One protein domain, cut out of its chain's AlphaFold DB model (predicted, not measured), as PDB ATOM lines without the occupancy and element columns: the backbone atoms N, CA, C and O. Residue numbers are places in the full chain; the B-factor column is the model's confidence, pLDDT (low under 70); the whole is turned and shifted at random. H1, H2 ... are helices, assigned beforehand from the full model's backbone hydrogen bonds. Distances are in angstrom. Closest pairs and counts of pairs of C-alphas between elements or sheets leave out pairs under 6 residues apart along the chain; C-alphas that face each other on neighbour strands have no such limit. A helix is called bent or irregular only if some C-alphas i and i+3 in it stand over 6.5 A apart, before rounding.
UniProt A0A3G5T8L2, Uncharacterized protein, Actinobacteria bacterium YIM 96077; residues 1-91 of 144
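This is residues 1 to 91 of the 144 residues of an uncharacterized protein of Actinobacteria bacterium YIM 96077 (UniProt A0A3G5T8L2). The longest helix, H4, makes the core: H6 runs back alongside it, H3 crosses its later part steeply, and H5 and H6 follow one another in a nearly straight row along the longest axis. Residues 1 to 8, with the short H1, stick out from this body as a free arm, and H2 sits at the edge of the body, far from H6. The printed part has 91 residues with six named helices in the order H1 to H6 and no named strand; the class is all helix. The whole is compact, with a radius of gyration of the C-alphas of 12.8 A and spans of 36 by 30 by 25 A.

H1, residues 3 to 7, stands free and is apart from the other five helices. H2, residues 19 to 22, is irregular, but only just: C-alphas 19 and 22 are 6.6 A apart. H2 and H3, residues 25 to 34, meet only through their link. H4, residues 44 to 58, is the hub and touches three helices. Its residues 50 to 56 alone touch H3, with the closest C-alphas, of Val 28 and Val 53, 5.5 A apart. These two run opposite ways at a steep tilt of 68 degrees, only just short of about perpendicular. H5, residues 68 to 75, forms a helical hairpin with H4. They only just touch, with 3 pairs of C-alphas within 8 A, through residues 57 to 58 of H4 alone; the closest C-alphas are those of Leu 57 and Lys 75, 5.7 A apart, and the tilt is a steep 39 degrees, opposite ways. H3 and H5 also only just touch, with 3 pairs, closest at Val 32 and Ala 74, whose C-alphas are 6.4 A apart. H6, residues 78 to 90, touches H4 at a shallow tilt of 32 degrees, opposite ways, with the closest C-alphas, of Gln 54 and Ile 78, 5.8 A apart. H3 and H6 are apart. In H1, H3, H4, H5 and H6 every O i to N i+4 pair is within hydrogen-bond range; H2 is too short for such a pair.

H1 begins at C-alpha 3, (186.926, 63.247, 52.796), and is 6.3 A long; H2 is 6.6 A long. H3 measures 14.5 A from C-alpha 25 to C-alpha 34. H4 measures 21.1 A and begins at C-alpha 44, (188.889, 48.389, 60.108). H5 measures 10.6 A. H6 measures 18.0 A and ends at C-alpha 90, (192.710, 37.948, 64.947).

The C-alphas farthest apart are those of Ala 65 and Ala 91, at 37.8 A. The printed part has no cut. The link from H1 to H2, 11 residues, is long; those from H2 to H3 and from H5 to H6 are tight. The mean pLDDT of the printed part is 90.6, and residues 1 to 8 are under 70.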
ATOM      1  N   MET A   1     191.076  67.604  47.979       49.47
ATOM      2  CA  MET A   1     190.110  66.496  47.842       49.47
ATOM      3  C   MET A   1     189.397  66.393  49.169       49.47
ATOM      4  O   MET A   1     190.089  66.476  50.179       49.47
ATOM      5  N   SER A   2     188.067  66.362  49.176       43.53
ATOM      6  CA  SER A   2     187.305  66.248  50.426       43.53
ATOM      7  C   SER A   2     187.337  64.802  50.937       43.53
ATOM      8  O   SER A   2     187.604  63.876  50.170       43.53
ATOM      9  N   ASP A   3     187.044  64.593  52.219       48.59
ATOM     10  CA  ASP A   3     186.926  63.247  52.796       48.59
ATOM     11  C   ASP A   3     185.797  62.430  52.127       48.59
ATOM     12  O   ASP A   3     185.888  61.207  52.014       48.59
ATOM     13  N   GLU A   4     184.776  63.105  51.587       47.25
ATOM     14  CA  GLU A   4     183.711  62.492  50.778       47.25
ATOM     15  C   GLU A   4     184.229  61.934  49.442       47.25
ATOM     16  O   GLU A   4     183.835  60.837  49.043       47.25
ATOM     17  N   ASP A   5     185.162  62.628  48.778       52.50
ATOM     18  CA  ASP A   5     185.767  62.152  47.522       52.50
ATOM     19  C   ASP A   5     186.625  60.894  47.738       52.50
ATOM     20  O   ASP A   5     186.749  60.052  46.844       52.50
ATOM     21  N   VAL A   6     187.240  60.767  48.919       55.06
ATOM     22  CA  VAL A   6     188.043  59.598  49.310       55.06
ATOM     23  C   VAL A   6     187.132  58.411  49.632       55.06
ATOM     24  O   VAL A   6     187.384  57.307  49.145       55.06
ATOM     25  N   ALA A   7     186.039  58.636  50.370       57.16
ATOM     26  CA  ALA A   7     185.037  57.610  50.665       57.16
ATOM     27  C   ALA A   7     184.376  57.054  49.388       57.16
ATOM     28  O   ALA A   7     184.246  55.840  49.233       57.16
ATOM     29  N   ALA A   8     184.057  57.917  48.417       61.22
ATOM     30  CA  ALA A   8     183.478  57.514  47.132       61.22
ATOM     31  C   ALA A   8     184.408  56.631  46.267       61.22
ATOM     32  O   ALA A   8     183.955  56.018  45.297       61.22
ATOM     33  N   ARG A   9     185.707  56.551  46.596       79.31
ATOM     34  CA  ARG A   9     186.731  55.842  45.807       79.31
ATOM     35  C   ARG A   9     187.299  54.602  46.487       79.31
ATOM     36  O   ARG A   9     188.197  53.989  45.909       79.31
ATOM     37  N   ARG A  10     186.803  54.216  47.665       91.50
ATOM     38  CA  ARG A  10     187.355  53.052  48.366       91.50
ATOM     39  C   ARG A  10     187.148  51.774  47.573       91.50
ATOM     40  O   ARG A  10     186.080  51.557  46.989       91.50
ATOM     41  N   VAL A  11     188.186  50.944  47.531       94.75
ATOM     42  CA  VAL A  11     188.201  49.729  46.709       94.75
ATOM     43  C   VAL A  11     187.145  48.745  47.196       94.75
ATOM     44  O   VAL A  11     187.140  48.319  48.353       94.75
ATOM     45  N   ARG A  12     186.260  48.349  46.283       94.50
ATOM     46  CA  ARG A  12     185.277  47.282  46.486       94.50
ATOM     47  C   ARG A  12     185.532  46.174  45.482       94.50
ATOM     48  O   ARG A  12     185.917  46.446  44.341       94.50
ATOM     49  N   PHE A  13     185.317  44.934  45.900       94.56
ATOM     50  CA  PHE A  13     185.457  43.774  45.032       94.56
ATOM     51  C   PHE A  13     184.134  43.018  44.945       94.56
ATOM     52  O   PHE A  13     183.690  42.404  45.906       94.56
ATOM     53  N   PHE A  14     183.506  43.069  43.773       91.25
ATOM     54  CA  PHE A  14     182.227  42.401  43.505       91.25
ATOM     55  C   PHE A  14     182.400  41.053  42.782       91.25
ATOM     56  O   PHE A  14     181.424  40.359  42.510       91.25
ATOM     57  N   GLY A  15     183.646  40.670  42.479       91.00
ATOM     58  CA  GLY A  15     183.999  39.478  41.715       91.00
ATOM     59  C   GLY A  15     184.746  39.799  40.418       91.00
ATOM     60  O   GLY A  15     184.701  40.911  39.901       91.00
ATOM     61  N   VAL A  16     185.431  38.792  39.870       90.38
ATOM     62  CA  VAL A  16     186.324  38.933  38.700       90.38
ATOM     63  C   VAL A  16     185.585  39.336  37.420       90.38
ATOM     64  O   VAL A  16     186.164  39.960  36.537       90.38
ATOM     65  N   HIS A  17     184.309  38.971  37.308       88.81
ATOM     66  CA  HIS A  17     183.484  39.230  36.125       88.81
ATOM     67  C   HIS A  17     182.564  40.446  36.280       88.81
ATOM     68  O   HIS A  17     181.728  40.689  35.410       88.81
ATOM     69  N   ASP A  18     182.697  41.197  37.373       90.81
ATOM     70  CA  ASP A  18     181.932  42.420  37.572       90.81
ATOM     71  C   ASP A  18     182.527  43.569  36.743       90.81
ATOM     72  O   ASP A  18     183.741  43.785  36.722       90.81
ATOM     73  N   LEU A  19     181.675  44.336  36.059       82.56
ATOM     74  CA  LEU A  19     182.112  45.438  35.197       82.56
ATOM     75  C   LEU A  19     182.793  46.575  35.978       82.56
ATOM     76  O   LEU A  19     183.588  47.319  35.400       82.56
ATOM     77  N   ALA A  20     182.532  46.702  37.282       82.81
ATOM     78  CA  ALA A  20     183.185  47.685  38.140       82.81
ATOM     79  C   ALA A  20     184.646  47.329  38.463       82.81
ATOM     80  O   ALA A  20     185.385  48.206  38.917       82.81
ATOM     81  N   ALA A  21     185.100  46.098  38.191       78.56
ATOM     82  CA  ALA A  21     186.473  45.671  38.465       78.56
ATOM     83  C   ALA A  21     187.523  46.531  37.733       78.56
ATOM     84  O   ALA A  21     188.608  46.767  38.247       78.56
ATOM     85  N   GLY A  22     187.216  47.086  36.558       83.75
ATOM     86  CA  GLY A  22     188.141  48.014  35.894       83.75
ATOM     87  C   GLY A  22     188.284  49.366  36.612       83.75
ATOM     88  O   GLY A  22     189.331  50.002  36.526       83.75
ATOM     89  N   TRP A  23     187.251  49.805  37.339       88.50
ATOM     90  CA  TRP A  23     187.153  51.161  37.894       88.50
ATOM     91  C   TRP A  23     188.142  51.415  39.035       88.50
ATOM     92  O   TRP A  23     188.633  52.531  39.210       88.50
ATOM     93  N   TYR A  24     188.443  50.379  39.817       92.75
ATOM     94  CA  TYR A  24     189.307  50.490  40.990       92.75
ATOM     95  C   TYR A  24     190.780  50.182  40.707       92.75
ATOM     96  O   TYR A  24     191.599  50.386  41.597       92.75
ATOM     97  N   ALA A  25     191.140  49.751  39.492       92.62
ATOM     98  CA  ALA A  25     192.497  49.306  39.165       92.62
ATOM     99  C   ALA A  25     193.579  50.355  39.504       92.62
ATOM    100  O   ALA A  25     194.601  50.018  40.098       92.62
ATOM    101  N   GLU A  26     193.334  51.634  39.206       92.69
ATOM    102  CA  GLU A  26     194.262  52.731  39.539       92.69
ATOM    103  C   GLU A  26     194.410  52.930  41.054       92.69
ATOM    104  O   GLU A  26     195.510  53.107  41.574       92.69
ATOM    105  N   ARG A  27     193.301  52.846  41.796       94.50
ATOM    106  CA  ARG A  27     193.317  52.961  43.260       94.50
ATOM    107  C   ARG A  27     194.020  51.766  43.907       94.50
ATOM    108  O   ARG A  27     194.735  51.940  44.890       94.50
ATOM    109  N   VAL A  28     193.834  50.570  43.353       95.81
ATOM    110  CA  VAL A  28     194.540  49.353  43.769       95.81
ATOM    111  C   VAL A  28     196.044  49.558  43.624       95.81
ATOM    112  O   VAL A  28     196.763  49.373  44.600       95.81
ATOM    113  N   ALA A  29     196.513  50.023  42.463       95.06
ATOM    114  CA  ALA A  29     197.927  50.333  42.249       95.06
ATOM    115  C   ALA A  29     198.465  51.357  43.270       95.06
ATOM    116  O   ALA A  29     199.489  51.113  43.903       95.06
ATOM    117  N   GLU A  30     197.734  52.453  43.503       94.88
ATOM    118  CA  GLU A  30     198.096  53.501  44.473       94.88
ATOM    119  C   GLU A  30     198.207  52.971  45.918       94.88
ATOM    120  O   GLU A  30     199.030  53.430  46.713       94.88
ATOM    121  N   LEU A  31     197.338  52.036  46.309       96.31
ATOM    122  CA  LEU A  31     197.363  51.432  47.643       96.31
ATOM    123  C   LEU A  31     198.487  50.412  47.794       96.31
ATOM    124  O   LEU A  31     199.091  50.343  48.858       96.31
ATOM    125  N   VAL A  32     198.781  49.652  46.741       96.50
ATOM    126  CA  VAL A  32     199.869  48.666  46.731       96.50
ATOM    127  C   VAL A  32     201.230  49.347  46.801       96.50
ATOM    128  O   VAL A  32     202.082  48.902  47.567       96.50
ATOM    129  N   ASP A  33     201.416  50.443  46.064       94.69
ATOM    130  CA  ASP A  33     202.651  51.235  46.086       94.69
ATOM    131  C   ASP A  33     202.925  51.842  47.473       94.69
ATOM    132  O   ASP A  33     204.038  51.778  47.991       94.69
ATOM    133  N   ARG A  34     201.879  52.355  48.133       94.31
ATOM    134  CA  ARG A  34     201.988  52.958  49.473       94.31
ATOM    135  C   ARG A  34     201.941  51.959  50.625       94.31
ATOM    136  O   ARG A  34     202.077  52.373  51.777       94.31
ATOM    137  N   PHE A  35     201.688  50.680  50.361       96.00
ATOM    138  CA  PHE A  35     201.543  49.697  51.424       96.00
ATOM    139  C   PHE A  35     202.888  49.439  52.114       96.00
ATOM    140  O   PHE A  35     203.813  48.873  51.529       96.00
ATOM    141  N   ASP A  36     202.960  49.803  53.393       94.69
ATOM    142  CA  ASP A  36     204.092  49.512  54.264       94.69
ATOM    143  C   ASP A  36     203.699  48.452  55.314       94.69
ATOM    144  O   ASP A  36     202.898  48.736  56.211       94.69
ATOM    145  N   PRO A  37     204.268  47.231  55.267       92.19
ATOM    146  CA  PRO A  37     203.976  46.193  56.254       92.19
ATOM    147  C   PRO A  37     204.432  46.546  57.682       92.19
ATOM    148  O   PRO A  37     203.951  45.929  58.640       92.19
ATOM    149  N   ALA A  38     205.340  47.516  57.849       93.06
ATOM    150  CA  ALA A  38     205.748  48.016  59.161       93.06
ATOM    151  C   ALA A  38     204.733  49.008  59.757       93.06
ATOM    152  O   ALA A  38     204.665  49.139  60.980       93.06
ATOM    153  N   ASN A  39     203.912  49.649  58.921       93.56
ATOM    154  CA  ASN A  39     202.942  50.667  59.317       93.56
ATOM    155  C   ASN A  39     201.535  50.331  58.794       93.56
ATOM    156  O   ASN A  39     200.952  51.034  57.971       93.56
ATOM    157  N   VAL A  40     201.002  49.203  59.267       93.50
ATOM    158  CA  VAL A  40     199.674  48.716  58.871       93.50
ATOM    159  C   VAL A  40     198.572  49.604  59.472       93.50
ATOM    160  O   VAL A  40     198.656  49.933  60.659       93.50
ATOM    161  N   PRO A  41     197.508  49.937  58.711       92.75
ATOM    162  CA  PRO A  41     196.370  50.698  59.223       92.75
ATOM    163  C   PRO A  41     195.710  50.066  60.458       92.75
ATOM    164  O   PRO A  41     195.681  48.849  60.621       92.75
ATOM    165  N   THR A  42     195.126  50.898  61.318       91.50
ATOM    166  CA  THR A  42     194.386  50.459  62.519       91.50
ATOM    167  C   THR A  42     192.872  50.616  62.387       91.50
ATOM    168  O   THR A  42     192.120  50.112  63.215       91.50
ATOM    169  N   ASN A  43     192.409  51.309  61.350       92.94
ATOM    170  CA  ASN A  43     190.997  51.459  61.044       92.94
ATOM    171  C   ASN A  43     190.508  50.240  60.255       92.94
ATOM    172  O   ASN A  43     191.068  49.900  59.211       92.94
ATOM    173  N   ILE A  44     189.433  49.604  60.723       95.69
ATOM    174  CA  ILE A  44     188.889  48.389  60.108       95.69
ATOM    175  C   ILE A  44     188.508  48.596  58.642       95.69
ATOM    176  O   ILE A  44     188.668  47.686  57.837       95.69
ATOM    177  N   ALA A  45     188.038  49.786  58.271       95.44
ATOM    178  CA  ALA A  45     187.591  50.028  56.911       95.44
ATOM    179  C   ALA A  45     188.779  50.109  55.937       95.44
ATOM    180  O   ALA A  45     188.660  49.654  54.804       95.44
ATOM    181  N   ASP A  46     189.943  50.592  56.395       95.56
ATOM    182  CA  ASP A  46     191.189  50.549  55.614       95.56
ATOM    183  C   ASP A  46     191.710  49.111  55.494       95.56
ATOM    184  O   ASP A  46     192.221  48.710  54.452       95.56
ATOM    185  N   ILE A  47     191.533  48.298  56.539       97.50
ATOM    186  CA  ILE A  47     191.881  46.873  56.505       97.50
ATOM    187  C   ILE A  47     190.975  46.089  55.546       97.50
ATOM    188  O   ILE A  47     191.466  45.225  54.819       97.50
ATOM    189  N   ILE A  48     189.673  46.381  55.516       97.88
ATOM    190  CA  ILE A  48     188.744  45.788  54.545       97.88
ATOM    191  C   ILE A  48     189.104  46.243  53.123       97.88
ATOM    192  O   ILE A  48     189.148  45.422  52.210       97.88
ATOM    193  N   GLU A  49     189.452  47.518  52.931       97.19
ATOM    194  CA  GLU A  49     189.926  48.019  51.636       97.19
ATOM    195  C   GLU A  49     191.202  47.285  51.180       97.19
ATOM    196  O   GLU A  49     191.293  46.876  50.023       97.19
ATOM    197  N   LEU A  50     192.149  47.023  52.091       97.75
ATOM    198  CA  LEU A  50     193.338  46.208  51.815       97.75
ATOM    199  C   LEU A  50     192.997  44.755  51.455       97.75
ATOM    200  O   LEU A  50     193.626  44.186  50.562       97.75
ATOM    201  N   HIS A  51     191.998  44.152  52.105       97.94
ATOM    202  CA  HIS A  51     191.503  42.836  51.700       97.94
ATOM    203  C   HIS A  51     190.969  42.865  50.263       97.94
ATOM    204  O   HIS A  51     191.307  41.999  49.457       97.94
ATOM    205  N   ASN A  52     190.203  43.893  49.907       97.44
ATOM    206  CA  ASN A  52     189.696  44.041  48.548       97.44
ATOM    207  C   ASN A  52     190.837  44.252  47.546       97.44
ATOM    208  O   ASN A  52     190.853  43.578  46.524       97.44
ATOM    209  N   VAL A  53     191.853  45.061  47.863       97.56
ATOM    210  CA  VAL A  53     193.089  45.178  47.061       97.56
ATOM    211  C   VAL A  53     193.751  43.815  46.826       97.56
ATOM    212  O   VAL A  53     194.115  43.499  45.694       97.56
ATOM    213  N   GLN A  54     193.872  42.985  47.863       97.56
ATOM    214  CA  GLN A  54     194.428  41.636  47.737       97.56
ATOM    215  C   GLN A  54     193.636  40.778  46.736       97.56
ATOM    216  O   GLN A  54     194.257  40.128  45.896       97.56
ATOM    217  N   GLN A  55     192.300  40.832  46.745       97.38
ATOM    218  CA  GLN A  55     191.476  40.104  45.767       97.38
ATOM    219  C   GLN A  55     191.765  40.549  44.319       97.38
ATOM    220  O   GLN A  55     191.861  39.717  43.416       97.38
ATOM    221  N   TYR A  56     191.990  41.846  44.081       97.38
ATOM    222  CA  TYR A  56     192.385  42.337  42.754       97.38
ATOM    223  C   TYR A  56     193.743  41.782  42.316       97.38
ATOM    224  O   TYR A  56     193.886  41.328  41.179       97.38
ATOM    225  N   LEU A  57     194.730  41.786  43.214       97.12
ATOM    226  CA  LEU A  57     196.074  41.282  42.926       97.12
ATOM    227  C   LEU A  57     196.080  39.789  42.586       97.12
ATOM    228  O   LEU A  57     196.726  39.384  41.615       97.12
ATOM    229  N   GLU A  58     195.335  38.981  43.340       96.81
ATOM    230  CA  GLU A  58     195.209  37.534  43.113       96.81
ATOM    231  C   GLU A  58     194.604  37.206  41.748       96.81
ATOM    232  O   GLU A  58     195.006  36.238  41.100       96.81
ATOM    233  N   HIS A  59     193.685  38.047  41.276       95.50
ATOM    234  CA  HIS A  59     193.046  37.899  39.973       95.50
ATOM    235  C   HIS A  59     193.737  38.681  38.847       95.50
ATOM    236  O   HIS A  59     193.272  38.656  37.709       95.50
ATOM    237  N   GLY A  60     194.859  39.354  39.130       93.81
ATOM    238  CA  GLY A  60     195.611  40.129  38.139       93.81
ATOM    239  C   GLY A  60     194.876  41.371  37.619       93.81
ATOM    240  O   GLY A  60     195.212  41.869  36.543       93.81
ATOM    241  N   LEU A  61     193.895  41.873  38.371       94.25
ATOM    242  CA  LEU A  61     193.087  43.046  38.045       94.25
ATOM    243  C   LEU A  61     193.869  44.325  38.376       94.25
ATOM    244  O   LEU A  61     193.651  44.981  39.391       94.25
ATOM    245  N   LEU A  62     194.832  44.647  37.520       94.31
ATOM    246  CA  LEU A  62     195.737  45.793  37.643       94.31
ATOM    247  C   LEU A  62     195.631  46.698  36.409       94.31
ATOM    248  O   LEU A  62     195.233  46.199  35.349       94.31
ATOM    249  N   PRO A  63     196.022  47.987  36.502       94.38
ATOM    250  CA  PRO A  63     195.957  48.920  35.379       94.38
ATOM    251  C   PRO A  63     196.554  48.332  34.103       94.38
ATOM    252  O   PRO A  63     197.613  47.709  34.132       94.38
ATOM    253  N   ASN A  64     195.899  48.533  32.958       91.25
ATOM    254  CA  ASN A  64     196.366  47.982  31.679       91.25
ATOM    255  C   ASN A  64     197.759  48.499  31.280       91.25
ATOM    256  O   ASN A  64     198.477  47.808  30.567       91.25
ATOM    257  N   ALA A  65     198.136  49.685  31.765       93.69
ATOM    258  CA  ALA A  65     199.434  50.296  31.510       93.69
ATOM    259  C   ALA A  65     200.607  49.597  32.220       93.69
ATOM    260  O   ALA A  65     201.741  49.797  31.799       93.69
ATOM    261  N   PHE A  66     200.350  48.785  33.257       94.75
ATOM    262  CA  PHE A  66     201.418  48.106  33.992       94.75
ATOM    263  C   PHE A  66     202.182  47.120  33.104       94.75
ATOM    264  O   PHE A  66     201.559  46.270  32.444       94.75
ATOM    265  N   THR A  67     203.514  47.177  33.171       96.62
ATOM    266  CA  THR A  67     204.400  46.156  32.599       96.62
ATOM    267  C   THR A  67     204.294  44.840  33.370       96.62
ATOM    268  O   THR A  67     203.720  44.764  34.459       96.62
ATOM    269  N   GLU A  68     204.845  43.766  32.807       95.88
ATOM    270  CA  GLU A  68     204.862  42.464  33.478       95.88
ATOM    271  C   GLU A  68     205.676  42.513  34.782       95.88
ATOM    272  O   GLU A  68     205.284  41.927  35.791       95.88
ATOM    273  N   GLU A  69     206.775  43.269  34.801       96.44
ATOM    274  CA  GLU A  69     207.592  43.491  35.994       96.44
ATOM    275  C   GLU A  69     206.802  44.214  37.092       96.44
ATOM    276  O   GLU A  69     206.797  43.756  38.235       96.44
ATOM    277  N   GLU A  70     206.081  45.287  36.753       96.56
ATOM    278  CA  GLU A  70     205.245  46.035  37.703       96.56
ATOM    279  C   GLU A  70     204.111  45.164  38.263       96.56
ATOM    280  O   GLU A  70     203.831  45.182  39.466       96.56
ATOM    281  N   ARG A  71     203.486  44.326  37.422       96.56
ATOM    282  CA  ARG A  71     202.469  43.354  37.868       96.56
ATOM    283  C   ARG A  71     203.046  42.333  38.840       96.56
ATOM    284  O   ARG A  71     202.383  41.997  39.823       96.56
ATOM    285  N   ASN A  72     204.247  41.830  38.572       96.12
ATOM    286  CA  ASN A  72     204.894  40.845  39.433       96.12
ATOM    287  C   ASN A  72     205.294  41.458  40.780       96.12
ATOM    288  O   ASN A  72     204.949  40.892  41.817       96.12
ATOM    289  N   GLN A  73     205.877  42.658  40.785       95.50
ATOM    290  CA  GLN A  73     206.178  43.400  42.016       95.50
ATOM    291  C   GLN A  73     204.918  43.682  42.850       95.50
ATOM    292  O   GLN A  73     204.925  43.522  44.071       95.50
ATOM    293  N   ALA A  74     203.805  44.045  42.207       96.19
ATOM    294  CA  ALA A  74     202.535  44.242  42.900       96.19
ATOM    295  C   ALA A  74     202.031  42.940  43.555       96.19
ATOM    296  O   ALA A  74     201.615  42.943  44.714       96.19
ATOM    297  N   LYS A  75     202.114  41.804  42.848       96.75
ATOM    298  CA  LYS A  75     201.702  40.488  43.372       96.75
ATOM    299  C   LYS A  75     202.570  40.003  44.537       96.75
ATOM    300  O   LYS A  75     202.056  39.319  45.421       96.75
ATOM    301  N   GLU A  76     203.841  40.390  44.606       96.31
ATOM    302  CA  GLU A  76     204.711  40.069  45.750       96.31
ATOM    303  C   GLU A  76     204.198  40.659  47.079       96.31
ATOM    304  O   GLU A  76     204.539  40.154  48.154       96.31
ATOM    305  N   ARG A  77     203.322  41.676  47.034       96.56
ATOM    306  CA  ARG A  77     202.684  42.267  48.225       96.56
ATOM    307  C   ARG A  77     201.552  41.429  48.812       96.56
ATOM    308  O   ARG A  77     201.252  41.586  49.996       96.56
ATOM    309  N   ILE A  78     200.956  40.514  48.041       97.81
ATOM    310  CA  ILE A  78     199.811  39.684  48.466       97.81
ATOM    311  C   ILE A  78     200.025  39.043  49.849       97.81
ATOM    312  O   ILE A  78     199.215  39.297  50.741       97.81
ATOM    313  N   PRO A  79     201.098  38.263  50.107       97.88
ATOM    314  CA  PRO A  79     201.270  37.599  51.400       97.88
ATOM    315  C   PRO A  79     201.391  38.580  52.575       97.88
ATOM    316  O   PRO A  79     200.934  38.283  53.680       97.88
ATOM    317  N   GLN A  80     201.971  39.759  52.346       97.62
ATOM    318  CA  GLN A  80     202.145  40.786  53.373       97.62
ATOM    319  C   GLN A  80     200.798  41.439  53.719       97.62
ATOM    320  O   GLN A  80     200.484  41.608  54.899       97.62
ATOM    321  N   ILE A  81     199.973  41.721  52.706       98.06
ATOM    322  CA  ILE A  81     198.606  42.227  52.880       98.06
ATOM    323  C   ILE A  81     197.735  41.179  53.586       98.06
ATOM    324  O   ILE A  81     197.110  41.491  54.600       98.06
ATOM    325  N   CYS A  82     197.760  39.919  53.136       97.19
ATOM    326  CA  CYS A  82     197.046  38.813  53.786       97.19
ATOM    327  C   CYS A  82     197.407  38.702  55.271       97.19
ATOM    328  O   CYS A  82     196.527  38.593  56.128       97.19
ATOM    329  N   SER A  83     198.703  38.767  55.591       97.19
ATOM    330  CA  SER A  83     199.171  38.722  56.975       97.19
ATOM    331  C   SER A  83     198.680  39.919  57.793       97.19
ATOM    332  O   SER A  83     198.330  39.746  58.962       97.19
ATOM    333  N   ALA A  84     198.661  41.122  57.217       97.75
ATOM    334  CA  ALA A  84     198.184  42.330  57.883       97.75
ATOM    335  C   ALA A  84     196.688  42.234  58.224       97.75
ATOM    336  O   ALA A  84     196.313  42.444  59.382       97.75
ATOM    337  N   VAL A  85     195.864  41.831  57.251       98.00
ATOM    338  CA  VAL A  85     194.417  41.627  57.418       98.00
ATOM    339  C   VAL A  85     194.143  40.553  58.473       98.00
ATOM    340  O   VAL A  85     193.399  40.792  59.426       98.00
ATOM    341  N   ALA A  86     194.789  39.388  58.365       97.06
ATOM    342  CA  ALA A  86     194.588  38.291  59.312       97.06
ATOM    343  C   ALA A  86     194.990  38.680  60.743       97.06
ATOM    344  O   ALA A  86     194.266  38.377  61.696       97.06
ATOM    345  N   ARG A  87     196.119  39.385  60.909       97.06
ATOM    346  CA  ARG A  87     196.581  39.876  62.216       97.06
ATOM    347  C   ARG A  87     195.578  40.842  62.837       97.06
ATOM    348  O   ARG A  87     195.281  40.701  64.021       97.06
ATOM    349  N   PHE A  88     195.040  41.774  62.049       97.50
ATOM    350  CA  PHE A  88     194.039  42.729  62.519       97.50
ATOM    351  C   PHE A  88     192.788  42.017  63.052       97.50
ATOM    352  O   PHE A  88     192.443  42.157  64.223       97.50
ATOM    353  N   PHE A  89     192.158  41.165  62.238       97.44
ATOM    354  CA  PHE A  89     190.930  40.463  62.634       97.44
ATOM    355  C   PHE A  89     191.147  39.411  63.735       97.44
ATOM    356  O   PHE A  89     190.226  39.096  64.496       97.44
ATOM    357  N   SER A  90     192.358  38.866  63.856       96.44
ATOM    358  CA  SER A  90     192.710  37.948  64.947       96.44
ATOM    359  C   SER A  90     192.816  38.647  66.304       96.44
ATOM    360  O   SER A  90     192.590  37.996  67.321       96.44
ATOM    361  N   ALA A  91     193.118  39.949  66.323       96.00
ATOM    362  CA  ALA A  91     193.197  40.758  67.541       96.00
ATOM    363  C   ALA A  91     191.827  41.253  68.042       96.00
ATOM    364  O   ALA A  91     191.741  41.831  69.124       96.00
TER     365      ALA A  91